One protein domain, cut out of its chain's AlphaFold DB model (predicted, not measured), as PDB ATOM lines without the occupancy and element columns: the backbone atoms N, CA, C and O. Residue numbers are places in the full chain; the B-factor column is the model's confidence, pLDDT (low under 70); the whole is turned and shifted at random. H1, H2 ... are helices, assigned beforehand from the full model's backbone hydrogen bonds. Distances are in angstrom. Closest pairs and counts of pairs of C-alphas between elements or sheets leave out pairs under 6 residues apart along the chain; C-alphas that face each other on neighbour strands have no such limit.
ATOM      1  N   LYS A 179      79.735 -55.039 308.828       80.12
ATOM      2  CA  LYS A 179      80.396 -56.280 308.382       80.12
ATOM      3  C   LYS A 179      81.148 -56.094 307.062       80.12
ATOM      4  O   LYS A 179      82.290 -56.544 306.941       80.12
ATOM      5  N   GLN A 180      80.533 -55.421 306.091       80.69
ATOM      6  CA  GLN A 180      81.151 -55.122 304.801       80.69
ATOM      7  C   GLN A 180      82.366 -54.199 304.973       80.69
ATOM      8  O   GLN A 180      83.446 -54.523 304.481       80.69
ATOM      9  N   LEU A 181      82.245 -53.154 305.795       81.94
ATOM     10  CA  LEU A 181      83.345 -52.264 306.163       81.94
ATOM     11  C   LEU A 181      84.518 -53.027 306.797       81.94
ATOM     12  O   LEU A 181      85.672 -52.816 306.424       81.94
ATOM     13  N   VAL A 182      84.245 -53.941 307.734       81.00
ATOM     14  CA  VAL A 182      85.272 -54.784 308.368       81.00
ATOM     15  C   VAL A 182      85.965 -55.678 307.340       81.00
ATOM     16  O   VAL A 182      87.194 -55.792 307.355       81.00
ATOM     17  N   LYS A 183      85.203 -56.307 306.440       81.25
ATOM     18  CA  LYS A 183      85.739 -57.143 305.358       81.25
ATOM     19  C   LYS A 183      86.646 -56.332 304.433       81.25
ATOM     20  O   LYS A 183      87.774 -56.749 304.163       81.25
ATOM     21  N   ASP A 184      86.193 -55.164 303.999       79.75
ATOM     22  CA  ASP A 184      86.944 -54.291 303.099       79.75
ATOM     23  C   ASP A 184      88.207 -53.742 303.769       79.75
ATOM     24  O   ASP A 184      89.279 -53.735 303.160       79.75
ATOM     25  N   TYR A 185      88.139 -53.409 305.058       82.00
ATOM     26  CA  TYR A 185      89.310 -53.027 305.843       82.00
ATOM     27  C   TYR A 185      90.329 -54.170 306.008       82.00
ATOM     28  O   TYR A 185      91.542 -53.949 305.900       82.00
ATOM     29  N   LYS A 186      89.878 -55.411 306.243       82.31
ATOM     30  CA  LYS A 186      90.769 -56.587 306.292       82.31
ATOM     31  C   LYS A 186      91.467 -56.799 304.946       82.31
ATOM     32  O   LYS A 186      92.688 -56.962 304.913       82.31
ATOM     33  N   ASN A 187      90.718 -56.716 303.846       80.06
ATOM     34  CA  ASN A 187      91.259 -56.824 302.490       80.06
ATOM     35  C   ASN A 187      92.300 -55.733 302.204       80.06
ATOM     36  O   ASN A 187      93.380 -56.029 301.687       80.06
ATOM     37  N   PHE A 188      92.012 -54.487 302.595       80.81
ATOM     38  CA  PHE A 188      92.956 -53.374 302.507       80.81
ATOM     39  C   PHE A 188      94.253 -53.672 303.264       80.81
ATOM     40  O   PHE A 188      95.347 -53.522 302.722       80.81
ATOM     41  N   THR A 189      94.137 -54.103 304.521       81.81
ATOM     42  CA  THR A 189      95.285 -54.345 305.403       81.81
ATOM     43  C   THR A 189      96.167 -55.476 304.873       81.81
ATOM     44  O   THR A 189      97.396 -55.349 304.877       81.81
ATOM     45  N   ALA A 190      95.559 -56.547 304.355       82.69
ATOM     46  CA  ALA A 190      96.275 -57.656 303.731       82.69
ATOM     47  C   ALA A 190      97.039 -57.198 302.479       82.69
ATOM     48  O   ALA A 190      98.240 -57.452 302.353       82.69
ATOM     49  N   TRP A 191      96.374 -56.456 301.588       83.75
ATOM     50  CA  TRP A 191      97.010 -55.874 300.405       83.75
ATOM     51  C   TRP A 191      98.174 -54.947 300.784       83.75
ATOM     52  O   TRP A 191      99.286 -55.128 300.288       83.75
ATOM     53  N   LYS A 192      97.957 -54.013 301.718       82.94
ATOM     54  CA  LYS A 192      98.977 -53.062 302.184       82.94
ATOM     55  C   LYS A 192     100.202 -53.778 302.746       82.94
ATOM     56  O   LYS A 192     101.330 -53.396 302.447       82.94
ATOM     57  N   THR A 193      99.987 -54.818 303.549       86.69
ATOM     58  CA  THR A 193     101.071 -55.630 304.122       86.69
ATOM     59  C   THR A 193     101.895 -56.308 303.027       86.69
ATOM     60  O   THR A 193     103.126 -56.288 303.080       86.69
ATOM     61  N   ASN A 194     101.234 -56.857 302.005       85.62
ATOM     62  CA  ASN A 194     101.914 -57.489 300.876       85.62
ATOM     63  C   ASN A 194     102.692 -56.472 300.027       85.62
ATOM     64  O   ASN A 194     103.842 -56.733 299.670       85.62
ATOM     65  N   GLU A 195     102.115 -55.300 299.753       86.44
ATOM     66  CA  GLU A 195     102.785 -54.240 298.987       86.44
ATOM     67  C   GLU A 195     104.007 -53.691 299.745       86.44
ATOM     68  O   GLU A 195     105.077 -53.544 299.157       86.44
ATOM     69  N   LEU A 196     103.903 -53.475 301.064       88.31
ATOM     70  CA  LEU A 196     105.040 -53.065 301.899       88.31
ATOM     71  C   LEU A 196     106.170 -54.102 301.881       88.31
ATOM     72  O   LEU A 196     107.338 -53.729 301.791       88.31
ATOM     73  N   ARG A 197     105.836 -55.398 301.916       91.12
ATOM     74  CA  ARG A 197     106.825 -56.479 301.787       91.12
ATOM     75  C   ARG A 197     107.512 -56.451 300.419       91.12
ATOM     76  O   ARG A 197     108.731 -56.558 300.345       91.12
ATOM     77  N   SER A 198     106.745 -56.267 299.346       90.81
ATOM     78  CA  SER A 198     107.266 -56.141 297.978       90.81
ATOM     79  C   SER A 198     108.203 -54.934 297.816       90.81
ATOM     80  O   SER A 198     109.268 -55.037 297.206       90.81
ATOM     81  N   GLY A 373      92.743 -42.957 297.848       55.03
ATOM     82  CA  GLY A 373      93.015 -42.776 296.419       55.03
ATOM     83  C   GLY A 373      94.205 -43.548 295.855       55.03
ATOM     84  O   GLY A 373      94.783 -43.106 294.864       55.03
ATOM     85  N   ASN A 374      94.568 -44.705 296.421       58.53
ATOM     86  CA  ASN A 374      95.598 -45.541 295.807       58.53
ATOM     87  C   ASN A 374      95.076 -46.203 294.507       58.53
ATOM     88  O   ASN A 374      94.201 -47.070 294.576       58.53
ATOM     89  N   PRO A 375      95.616 -45.855 293.321       60.72
ATOM     90  CA  PRO A 375      95.124 -46.359 292.039       60.72
ATOM     91  C   PRO A 375      95.515 -47.820 291.762       60.72
ATOM     92  O   PRO A 375      95.011 -48.411 290.803       60.72
ATOM     93  N   LYS A 376      96.423 -48.405 292.562       59.28
ATOM     94  CA  LYS A 376      96.871 -49.798 292.405       59.28
ATOM     95  C   LYS A 376      95.840 -50.809 292.915       59.28
ATOM     96  O   LYS A 376      95.905 -51.968 292.520       59.28
ATOM     97  N   TYR A 377      94.885 -50.394 293.747       58.34
ATOM     98  CA  TYR A 377      93.792 -51.264 294.168       58.34
ATOM     99  C   TYR A 377      92.581 -51.071 293.253       58.34
ATOM    100  O   TYR A 377      91.939 -50.020 293.274       58.34
ATOM    101  N   LYS A 378      92.246 -52.101 292.472       57.19
ATOM    102  CA  LYS A 378      91.029 -52.156 291.653       57.19
ATOM    103  C   LYS A 378      90.168 -53.328 292.115       57.19
ATOM    104  O   LYS A 378      90.667 -54.443 292.229       57.19
ATOM    105  N   ASN A 379      88.891 -53.066 292.365       58.88
ATOM    106  CA  ASN A 379      87.861 -54.076 292.603       58.88
ATOM    107  C   ASN A 379      86.785 -53.893 291.522       58.88
ATOM    108  O   ASN A 379      86.547 -52.773 291.079       58.88
ATOM    109  N   GLU A 380      86.151 -54.975 291.081       55.03
ATOM    110  CA  GLU A 380      85.123 -54.963 290.033       55.03
ATOM    111  C   GLU A 380      83.950 -54.011 290.339       55.03
ATOM    112  O   GLU A 380      83.360 -53.455 289.418       55.03
ATOM    113  N   ASN A 381      83.658 -53.756 291.622       55.12
ATOM    114  CA  ASN A 381      82.513 -52.939 292.046       55.12
ATOM    115  C   ASN A 381      82.838 -51.469 292.359       55.12
ATOM    116  O   ASN A 381      81.922 -50.652 292.459       55.12
ATOM    117  N   TYR A 382      84.115 -51.109 292.530       59.31
ATOM    118  CA  TYR A 382      84.514 -49.766 292.965       59.31
ATOM    119  C   TYR A 382      85.819 -49.323 292.303       59.31
ATOM    120  O   TYR A 382      86.783 -50.084 292.221       59.31
ATOM    121  N   LYS A 383      85.872 -48.051 291.876       64.88
ATOM    122  CA  LYS A 383      87.047 -47.467 291.203       64.88
ATOM    123  C   LYS A 383      88.311 -47.561 292.067       64.88
ATOM    124  O   LYS A 383      89.401 -47.716 291.521       64.88
ATOM    125  N   ASN A 384      88.156 -47.485 293.389       66.00
ATOM    126  CA  ASN A 384      89.180 -47.766 294.391       66.00
ATOM    127  C   ASN A 384      88.502 -48.271 295.697       66.00
ATOM    128  O   ASN A 384      87.300 -48.084 295.895       66.00
ATOM    129  N   LEU A 385      89.256 -48.920 296.596       66.44
ATOM    130  CA  LEU A 385      88.738 -49.397 297.895       66.44
ATOM    131  C   LEU A 385      88.319 -48.253 298.820       66.44
ATOM    132  O   LEU A 385      87.444 -48.427 299.662       66.44
ATOM    133  N   THR A 386      88.944 -47.085 298.656       68.31
ATOM    134  CA  THR A 386      88.588 -45.869 299.385       68.31
ATOM    135  C   THR A 386      87.129 -45.515 299.150       68.31
ATOM    136  O   THR A 386      86.431 -45.218 300.104       68.31
ATOM    137  N   ASP A 387      86.645 -45.570 297.915       71.25
ATOM    138  CA  ASP A 387      85.286 -45.192 297.546       71.25
ATOM    139  C   ASP A 387      84.282 -46.167 298.168       71.25
ATOM    140  O   ASP A 387      83.241 -45.732 298.658       71.25
ATOM    141  N   ALA A 388      84.623 -47.463 298.205       70.62
ATOM    142  CA  ALA A 388      83.836 -48.496 298.879       70.62
ATOM    143  C   ALA A 388      83.747 -48.222 300.386       70.62
ATOM    144  O   ALA A 388      82.659 -48.029 300.924       70.62
ATOM    145  N   ILE A 389      84.903 -48.080 301.041       74.38
ATOM    146  CA  ILE A 389      84.991 -47.791 302.473       74.38
ATOM    147  C   ILE A 389      84.290 -46.466 302.799       74.38
ATOM    148  O   ILE A 389      83.531 -46.391 303.752       74.38
ATOM    149  N   MET A 390      84.473 -45.417 301.997       75.19
ATOM    150  CA  MET A 390      83.853 -44.107 302.215       75.19
ATOM    151  C   MET A 390      82.344 -44.129 302.007       75.19
ATOM    152  O   MET A 390      81.628 -43.408 302.704       75.19
ATOM    153  N   LYS A 391      81.847 -44.929 301.061       80.88
ATOM    154  CA  LYS A 391      80.412 -45.163 300.900       80.88
ATOM    155  C   LYS A 391      79.854 -45.834 302.152       80.88
ATOM    156  O   LYS A 391      78.913 -45.303 302.735       80.88
ATOM    157  N   ASP A 392      80.472 -46.919 302.601       79.38
ATOM    158  CA  ASP A 392      80.015 -47.657 303.778       79.38
ATOM    159  C   ASP A 392      80.111 -46.801 305.046       79.38
ATOM    160  O   ASP A 392      79.173 -46.756 305.832       79.38
ATOM    161  N   LEU A 393      81.174 -46.010 305.206       77.06
ATOM    162  CA  LEU A 393      81.327 -45.075 306.323       77.06
ATOM    163  C   LEU A 393      80.279 -43.966 306.322       77.06
ATOM    164  O   LEU A 393      79.797 -43.590 307.388       77.06
ATOM    165  N   LYS A 394      79.913 -43.428 305.152       79.31
ATOM    166  CA  LYS A 394      78.816 -42.451 305.058       79.31
ATOM    167  C   LYS A 394      77.509 -43.063 305.543       79.31
ATOM    168  O   LYS A 394      76.770 -42.393 306.258       79.31
ATOM    169  N   ILE A 395      77.263 -44.324 305.194       79.62
ATOM    170  CA  ILE A 395      76.073 -45.047 305.631       79.62
ATOM    171  C   ILE A 395      76.139 -45.328 307.140       79.62
ATOM    172  O   ILE A 395      75.191 -45.014 307.854       79.62
ATOM    173  N   VAL A 396      77.270 -45.810 307.664       79.50
ATOM    174  CA  VAL A 396      77.491 -46.007 309.110       79.50
ATOM    175  C   VAL A 396      77.275 -44.708 309.888       79.50
ATOM    176  O   VAL A 396      76.585 -44.702 310.900       79.50
ATOM    177  N   LYS A 397      77.770 -43.574 309.382       76.69
ATOM    178  CA  LYS A 397      77.563 -42.253 309.992       76.69
ATOM    179  C   LYS A 397      76.093 -41.819 310.014       76.69
ATOM    180  O   LYS A 397      75.714 -41.009 310.852       76.69
ATOM    181  N   SER A 398      75.281 -42.313 309.082       77.25
ATOM    182  CA  SER A 398      73.844 -42.018 309.028       77.25
ATOM    183  C   SER A 398      72.991 -42.920 309.925       77.25
ATOM    184  O   SER A 398      71.771 -42.759 309.950       77.25
ATOM    185  N   MET A 399      73.601 -43.857 310.660       81.94
ATOM    186  CA  MET A 399      72.879 -44.707 311.603       81.94
ATOM    187  C   MET A 399      72.553 -43.947 312.893       81.94
ATOM    188  O   MET A 399      73.418 -43.320 313.504       81.94
ATOM    189  N   ILE A 400      71.297 -44.029 313.322       65.62
ATOM    190  CA  ILE A 400      70.805 -43.455 314.574       65.62
ATOM    191  C   ILE A 400      71.540 -44.112 315.757       65.62
ATOM    192  O   ILE A 400      71.641 -45.336 315.807       65.62
ATOM    193  N   ASN A 401      72.009 -43.286 316.701       67.62
ATOM    194  CA  ASN A 401      72.759 -43.626 317.928       67.62
ATOM    195  C   ASN A 401      74.247 -43.971 317.800       67.62
ATOM    196  O   ASN A 401      74.892 -44.174 318.830       67.62
ATOM    197  N   LEU A 402      74.841 -43.941 316.603       67.94
ATOM    198  CA  LEU A 402      76.300 -43.859 316.512       67.94
ATOM    199  C   LEU A 402      76.735 -42.453 316.947       67.94
ATOM    200  O   LEU A 402      76.822 -41.526 316.139       67.94
ATOM    201  N   ASP A 403      76.927 -42.290 318.261       60.81
ATOM    202  CA  ASP A 403      77.303 -41.026 318.888       60.81
ATOM    203  C   ASP A 403      78.555 -40.466 318.201       60.81
ATOM    204  O   ASP A 403      79.517 -41.185 317.909       60.81
ATOM    205  N   LYS A 404      78.571 -39.150 317.978       58.16
ATOM    206  CA  LYS A 404      79.787 -38.438 317.591       58.16
ATOM    207  C   LYS A 404      80.914 -38.815 318.552       58.16
ATOM    208  O   LYS A 404      81.998 -39.144 318.086       58.16
ATOM    209  N   GLN A 405      80.665 -38.889 319.858       56.41
ATOM    210  CA  GLN A 405      81.691 -39.299 320.824       56.41
ATOM    211  C   GLN A 405      82.291 -40.675 320.509       56.41
ATOM    212  O   GLN A 405      83.475 -40.884 320.730       56.41
ATOM    213  N   TYR A 406      81.530 -41.593 319.917       58.75
ATOM    214  CA  TYR A 406      82.012 -42.913 319.514       58.75
ATOM    215  C   TYR A 406      83.022 -42.854 318.358       58.75
ATOM    216  O   TYR A 406      83.984 -43.620 318.311       58.75
ATOM    217  N   LEU A 407      82.834 -41.897 317.449       56.00
ATOM    218  CA  LEU A 407      83.777 -41.572 316.379       56.00
ATOM    219  C   LEU A 407      84.939 -40.696 316.890       56.00
ATOM    220  O   LEU A 407      86.054 -40.794 316.386       56.00
ATOM    221  N   PHE A 408      84.704 -39.864 317.904       55.59
ATOM    222  CA  PHE A 408      85.623 -38.816 318.357       55.59
ATOM    223  C   PHE A 408      86.244 -39.060 319.741       55.59
ATOM    224  O   PHE A 408      86.819 -38.124 320.287       55.59
ATOM    225  N   ASN A 409      86.188 -40.273 320.315       49.97
ATOM    226  CA  ASN A 409      86.828 -40.585 321.606       49.97
ATOM    227  C   ASN A 409      88.357 -40.677 321.463       49.97
ATOM    228  O   ASN A 409      88.989 -41.720 321.643       49.97
ATOM    229  N   ILE A 410      88.953 -39.568 321.059       51.28
ATOM    230  CA  ILE A 410      90.367 -39.302 321.133       51.28
ATOM    231  C   ILE A 410      90.455 -38.177 322.150       51.28
ATOM    232  O   ILE A 410      90.018 -37.061 321.882       51.28
ATOM    233  N   ASN A 411      91.049 -38.448 323.309       50.66
ATOM    234  CA  ASN A 411      91.463 -37.432 324.285       50.66
ATOM    235  C   ASN A 411      92.585 -36.526 323.726       50.66
ATOM    236  O   ASN A 411      93.505 -36.146 324.443       50.66
ATOM    237  N   ASN A 412      92.571 -36.244 322.423       49.62
ATOM    238  CA  ASN A 412      93.607 -35.529 321.713       49.62
ATOM    239  C   ASN A 412      92.996 -34.215 321.204       49.62
ATOM    240  O   ASN A 412      92.220 -34.246 320.247       49.62
ATOM    241  N   PRO A 413      93.284 -33.079 321.864       47.12
ATOM    242  CA  PRO A 413      92.714 -31.769 321.558       47.12
ATOM    243  C   PRO A 413      93.337 -31.190 320.279       47.12
ATOM    244  O   PRO A 413      94.034 -30.179 320.297       47.12
ATOM    245  N   LEU A 414      93.125 -31.857 319.147       50.31
ATOM    246  CA  LEU A 414      93.573 -31.398 317.838       50.31
ATOM    247  C   LEU A 414      92.425 -30.658 317.142       50.31
ATOM    248  O   LEU A 414      91.620 -31.265 316.450       50.31
ATOM    249  N   ASN A 415      92.390 -29.342 317.377       46.38
ATOM    250  CA  ASN A 415      91.770 -28.253 316.606       46.38
ATOM    251  C   ASN A 415      90.532 -28.571 315.733       46.38
ATOM    252  O   ASN A 415      90.641 -29.173 314.665       46.38
ATOM    253  N   GLU A 416      89.405 -27.940 316.084       48.00
ATOM    254  CA  GLU A 416      88.121 -27.836 315.349       48.00
ATOM    255  C   GLU A 416      88.226 -27.412 313.862       48.00
ATOM    256  O   GLU A 416      87.257 -27.461 313.110       48.00
ATOM    257  N   THR A 417      89.398 -27.002 313.372       50.12
ATOM    258  CA  THR A 417      89.623 -26.706 311.943       50.12
ATOM    259  C   THR A 417      89.874 -27.957 311.086       50.12
ATOM    260  O   THR A 417      89.823 -27.870 309.858       50.12
ATOM    261  N   PHE A 418      90.065 -29.134 311.695       47.09
ATOM    262  CA  PHE A 418      90.211 -30.428 311.006       47.09
ATOM    263  C   PHE A 418      88.875 -31.154 310.704       47.09
ATOM    264  O   PHE A 418      88.870 -32.223 310.086       47.09
ATOM    265  N   ASP A 419      87.735 -30.550 311.059       45.53
ATOM    266  CA  ASP A 419      86.420 -31.203 311.224       45.53
ATOM    267  C   ASP A 419      85.628 -31.577 309.954       45.53
ATOM    268  O   ASP A 419      84.492 -32.052 310.036       45.53
ATOM    269  N   LYS A 420      86.182 -31.414 308.746       49.56
ATOM    270  CA  LYS A 420      85.468 -31.811 307.506       49.56
ATOM    271  C   LYS A 420      86.188 -32.812 306.612       49.56
ATOM    272  O   LYS A 420      85.512 -33.552 305.903       49.56
ATOM    273  N   ALA A 421      87.517 -32.873 306.645       44.41
ATOM    274  CA  ALA A 421      88.285 -33.764 305.768       44.41
ATOM    275  C   ALA A 421      88.779 -35.032 306.478       44.41
ATOM    276  O   ALA A 421      89.121 -36.013 305.824       44.41
ATOM    277  N   ILE A 422      88.784 -35.027 307.813       51.19
ATOM    278  CA  ILE A 422      89.349 -36.093 308.631       51.19
ATOM    279  C   ILE A 422      88.238 -36.801 309.414       51.19
ATOM    280  O   ILE A 422      88.205 -36.886 310.635       51.19
ATOM    281  N   PHE A 423      87.330 -37.415 308.663       55.31
ATOM    282  CA  PHE A 423      86.805 -38.699 309.116       55.31
ATOM    283  C   PHE A 423      87.986 -39.679 308.997       55.31
ATOM    284  O   PHE A 423      88.242 -40.241 307.935       55.31
ATOM    285  N   THR A 424      88.851 -39.691 310.018       66.06
ATOM    286  CA  THR A 424      90.211 -40.252 309.963       66.06
ATOM    287  C   THR A 424      90.161 -41.750 309.653       66.06
ATOM    288  O   THR A 424      89.316 -42.467 310.184       66.06
ATOM    289  N   THR A 425      91.178 -42.267 308.955       67.38
ATOM    290  CA  THR A 425      91.563 -43.694 308.975       67.38
ATOM    291  C   THR A 425      91.471 -44.302 310.387       67.38
ATOM    292  O   THR A 425      91.055 -45.440 310.554       67.38
ATOM    293  N   TYR A 426      91.796 -43.514 311.415       73.31
ATOM    294  CA  TYR A 426      91.675 -43.843 312.835       73.31
ATOM    295  C   TYR A 426      90.253 -44.208 313.297       73.31
ATOM    296  O   TYR A 426      90.098 -45.185 314.020       73.31
ATOM    297  N   MET A 427      89.209 -43.496 312.858       72.50
ATOM    298  CA  MET A 427      87.815 -43.847 313.180       72.50
ATOM    299  C   MET A 427      87.446 -45.216 312.624       72.50
ATOM    300  O   MET A 427      86.845 -46.032 313.318       72.50
ATOM    301  N   VAL A 428      87.853 -45.475 311.379       76.25
ATOM    302  CA  VAL A 428      87.646 -46.768 310.720       76.25
ATOM    303  C   VAL A 428      88.376 -47.862 311.481       76.25
ATOM    304  O   VAL A 428      87.779 -48.881 311.797       76.25
ATOM    305  N   ILE A 429      89.644 -47.624 311.826       80.12
ATOM    306  CA  ILE A 429      90.459 -48.548 312.617       80.12
ATOM    307  C   ILE A 429      89.781 -48.851 313.950       80.12
ATOM    308  O   ILE A 429      89.645 -50.016 314.294       80.12
ATOM    309  N   ASN A 430      89.324 -47.840 314.688       80.00
ATOM    310  CA  ASN A 430      88.707 -48.042 315.997       80.00
ATOM    311  C   ASN A 430      87.384 -48.791 315.906       80.00
ATOM    312  O   ASN A 430      87.163 -49.717 316.681       80.00
ATOM    313  N   LEU A 431      86.529 -48.418 314.952       79.88
ATOM    314  CA  LEU A 431      85.269 -49.109 314.722       79.88
ATOM    315  C   LEU A 431      85.522 -50.569 314.339       79.88
ATOM    316  O   LEU A 431      84.929 -51.468 314.925       79.88
ATOM    317  N   VAL A 432      86.442 -50.817 313.404       83.50
ATOM    318  CA  VAL A 432      86.787 -52.176 312.973       83.50
ATOM    319  C   VAL A 432      87.413 -52.977 314.112       83.50
ATOM    320  O   VAL A 432      87.003 -54.112 314.330       83.50
ATOM    321  N   ASN A 433      88.355 -52.401 314.859       83.88
ATOM    322  CA  ASN A 433      88.977 -53.051 316.011       83.88
ATOM    323  C   ASN A 433      87.931 -53.412 317.062       83.88
ATOM    324  O   ASN A 433      87.960 -54.518 317.584       83.88
ATOM    325  N   ARG A 434      86.984 -52.513 317.338       81.44
ATOM    326  CA  ARG A 434      85.903 -52.773 318.284       81.44
ATOM    327  C   ARG A 434      84.969 -53.877 317.802       81.44
ATOM    328  O   ARG A 434      84.689 -54.784 318.569       81.44
ATOM    329  N   ILE A 435      84.543 -53.847 316.538       81.06
ATOM    330  CA  ILE A 435      83.695 -54.908 315.966       81.06
ATOM    331  C   ILE A 435      84.414 -56.268 315.997       81.06
ATOM    332  O   ILE A 435      83.775 -57.305 316.137       81.06
ATOM    333  N   GLN A 436      85.740 -56.273 315.855       80.44
ATOM    334  CA  GLN A 436      86.557 -57.487 315.889       80.44
ATOM    335  C   GLN A 436      86.881 -57.988 317.303       80.44
ATOM    336  O   GLN A 436      87.338 -59.122 317.431       80.44
ATOM    337  N   GLN A 437      86.682 -57.181 318.347       81.56
ATOM    338  CA  GLN A 437      86.914 -57.600 319.729       81.56
ATOM    339  C   GLN A 437      85.790 -58.540 320.176       81.56
ATOM    340  O   GLN A 437      84.709 -58.103 320.556       81.56
ATOM    341  N   THR A 438      86.068 -59.841 320.140       63.25
ATOM    342  CA  THR A 438      85.127 -60.916 320.496       63.25
ATOM    343  C   THR A 438      84.782 -60.961 321.983       63.25
ATOM    344  O   THR A 438      83.772 -61.538 322.350       63.25
ATOM    345  N   ASP A 439      85.586 -60.344 322.846       69.88
ATOM    346  CA  ASP A 439      85.402 -60.462 324.300       69.88
ATOM    347  C   ASP A 439      84.494 -59.367 324.879       69.88
ATOM    348  O   ASP A 439      84.141 -59.394 326.060       69.88
ATOM    349  N   LEU A 440      84.105 -58.381 324.064       67.69
ATOM    350  CA  LEU A 440      83.231 -57.306 324.506       67.69
ATOM    351  C   LEU A 440      81.769 -57.710 324.320       67.69
ATOM    352  O   LEU A 440      81.290 -57.959 323.213       67.69
ATOM    353  N   MET A 441      81.028 -57.742 325.427       74.00
ATOM    354  CA  MET A 441      79.573 -57.735 325.339       74.00
ATOM    355  C   MET A 441      79.108 -56.408 324.722       74.00
ATOM    356  O   MET A 441      79.598 -55.356 325.145       74.00
ATOM    357  N   PRO A 442      78.161 -56.436 323.760       77.88
ATOM    358  CA  PRO A 442      77.611 -55.222 323.178       77.88
ATOM    359  C   PRO A 442      77.100 -54.263 324.255       77.88
ATOM    360  O   PRO A 442      76.308 -54.628 325.126       77.88
ATOM    361  N   ASN A 443      77.554 -53.019 324.202       82.50
ATOM    362  CA  ASN A 443      77.062 -51.959 325.062       82.50
ATOM    363  C   ASN A 443      75.745 -51.413 324.494       82.50
ATOM    364  O   ASN A 443      75.754 -50.745 323.465       82.50
ATOM    365  N   ILE A 444      74.627 -51.641 325.189       77.81
ATOM    366  CA  ILE A 444      73.276 -51.257 324.731       77.81
ATOM    367  C   ILE A 444      73.165 -49.765 324.372       77.81
ATOM    368  O   ILE A 444      72.431 -49.397 323.459       77.81
ATOM    369  N   LYS A 445      73.899 -48.889 325.066       77.44
ATOM    370  CA  LYS A 445      73.866 -47.450 324.788       77.44
ATOM    371  C   LYS A 445      74.698 -47.091 323.560       77.44
ATOM    372  O   LYS A 445      74.261 -46.298 322.738       77.44
ATOM    373  N   ASN A 446      75.902 -47.648 323.465       74.50
ATOM    374  CA  ASN A 446      76.915 -47.136 322.548       74.50
ATOM    375  C   ASN A 446      77.055 -47.954 321.256       74.50
ATOM    376  O   ASN A 446      77.577 -47.452 320.267       74.50
ATOM    377  N   ASP A 447      76.617 -49.210 321.265       78.56
ATOM    378  CA  ASP A 447      76.770 -50.130 320.133       78.56
ATOM    379  C   ASP A 447      75.478 -50.239 319.316       78.56
ATOM    380  O   ASP A 447      75.405 -50.993 318.344       78.56
ATOM    381  N   LYS A 448      74.463 -49.468 319.714       81.62
ATOM    382  CA  LYS A 448      73.177 -49.386 319.048       81.62
ATOM    383  C   LYS A 448      73.334 -48.719 317.692       81.62
ATOM    384  O   LYS A 448      73.688 -47.548 317.598       81.62
ATOM    385  N   ALA A 449      73.054 -49.477 316.647       76.38
ATOM    386  CA  ALA A 449      73.024 -48.999 315.278       76.38
ATOM    387  C   ALA A 449      72.131 -49.925 314.463       76.38
ATOM    388  O   ALA A 449      72.413 -51.105 314.302       76.38
ATOM    389  N   GLY A 450      71.029 -49.390 313.952       76.12
ATOM    390  CA  GLY A 450      70.048 -50.220 313.249       76.12
ATOM    391  C   GLY A 450      69.079 -49.476 312.362       76.12
ATOM    392  O   GLY A 450      68.369 -50.113 311.591       76.12
TER     393      GLY A 450
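AT A GLANCE: This is residues 179 to 198 and 373 to 450 of the 555 residues of an uncharacterized protein of viral metagenome (UniProt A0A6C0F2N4). What shape do these atoms make? H1 and H2 run opposite ways at a shallow tilt with only part of H1 beside H2, and H4 runs steeply across the same first half of H1. The small H3 only just touches H4, at residues 427 to 431 of H4 alone, and the loop of residues 411 to 422 sticks out from the body. What is it built of? The printed part has 98 residues, with four named helices in the order H1, H2, H3, H4 and no named strand, and its class is all helix. Is it compact? It is only just compact, close to loose, with a radius of gyration of the C-alphas of 14.8 A and spans of 41 by 35 by 26 A.

IN THESE COORDINATES: Where do the helices before and after the cut lie? H1 is residues 179 to 198, 28.8 A from C-alpha 179 at (80.396, -56.280, 308.382) to C-alpha 198 at (107.266, -56.141, 297.978). H2 is residues 385 to 397, 18.0 A long. What follows H2? H3 is residues 404 to 408, 5.9 A long. H4 is residues 425 to 436, 16.2 A long, and ends at C-alpha 436 at (86.557, -57.487, 315.889).

HOW THE PARTS SIT: What does H1 touch? With residues 180 to 188 alone it touches H2, opposite ways at a shallow tilt of 31 degrees; their closest C-alphas, those of Leu 181 and Ile 389, are 6.0 A apart. With residues 181 to 185 alone it touches residues 432 to 435 of H4, opposite ways at a steep tilt of 64 degrees; their closest C-alphas, those of Val 182 and Val 432, are 5.5 A apart. How do H2, H3 and H4 stand? H2 and H4 are close but not clearly touching, their closest C-alphas, those of Leu 393 and Val 428, being 7.9 A apart. H3 and H4 only just touch, with 3 pairs of C-alphas within 8 A, the closest being those of Leu 407 and Met 427 at 5.6 A. H3 is apart from H1 and from H2. What do the backbones show? In H1, H2, H3 and H4 every O i to N i+4 pair is within hydrogen-bond range.

THE WHOLE: How far does it reach? The two C-alphas farthest apart, those of Ser 198 and Lys 445, are 43.7 A apart. Where is the cut, and which link is long? Residues 199 to 372 are not printed, and C-alphas 198 and 373 are 19.6 A apart across the cut. H3 to H4 is a long link of 16 residues, and H2 to H3 is a short one of 6. Where is confidence low? The mean pLDDT of the printed part is 70.0, and residues 373 to 386, 400 to 425 and 438 to 440 are under 70.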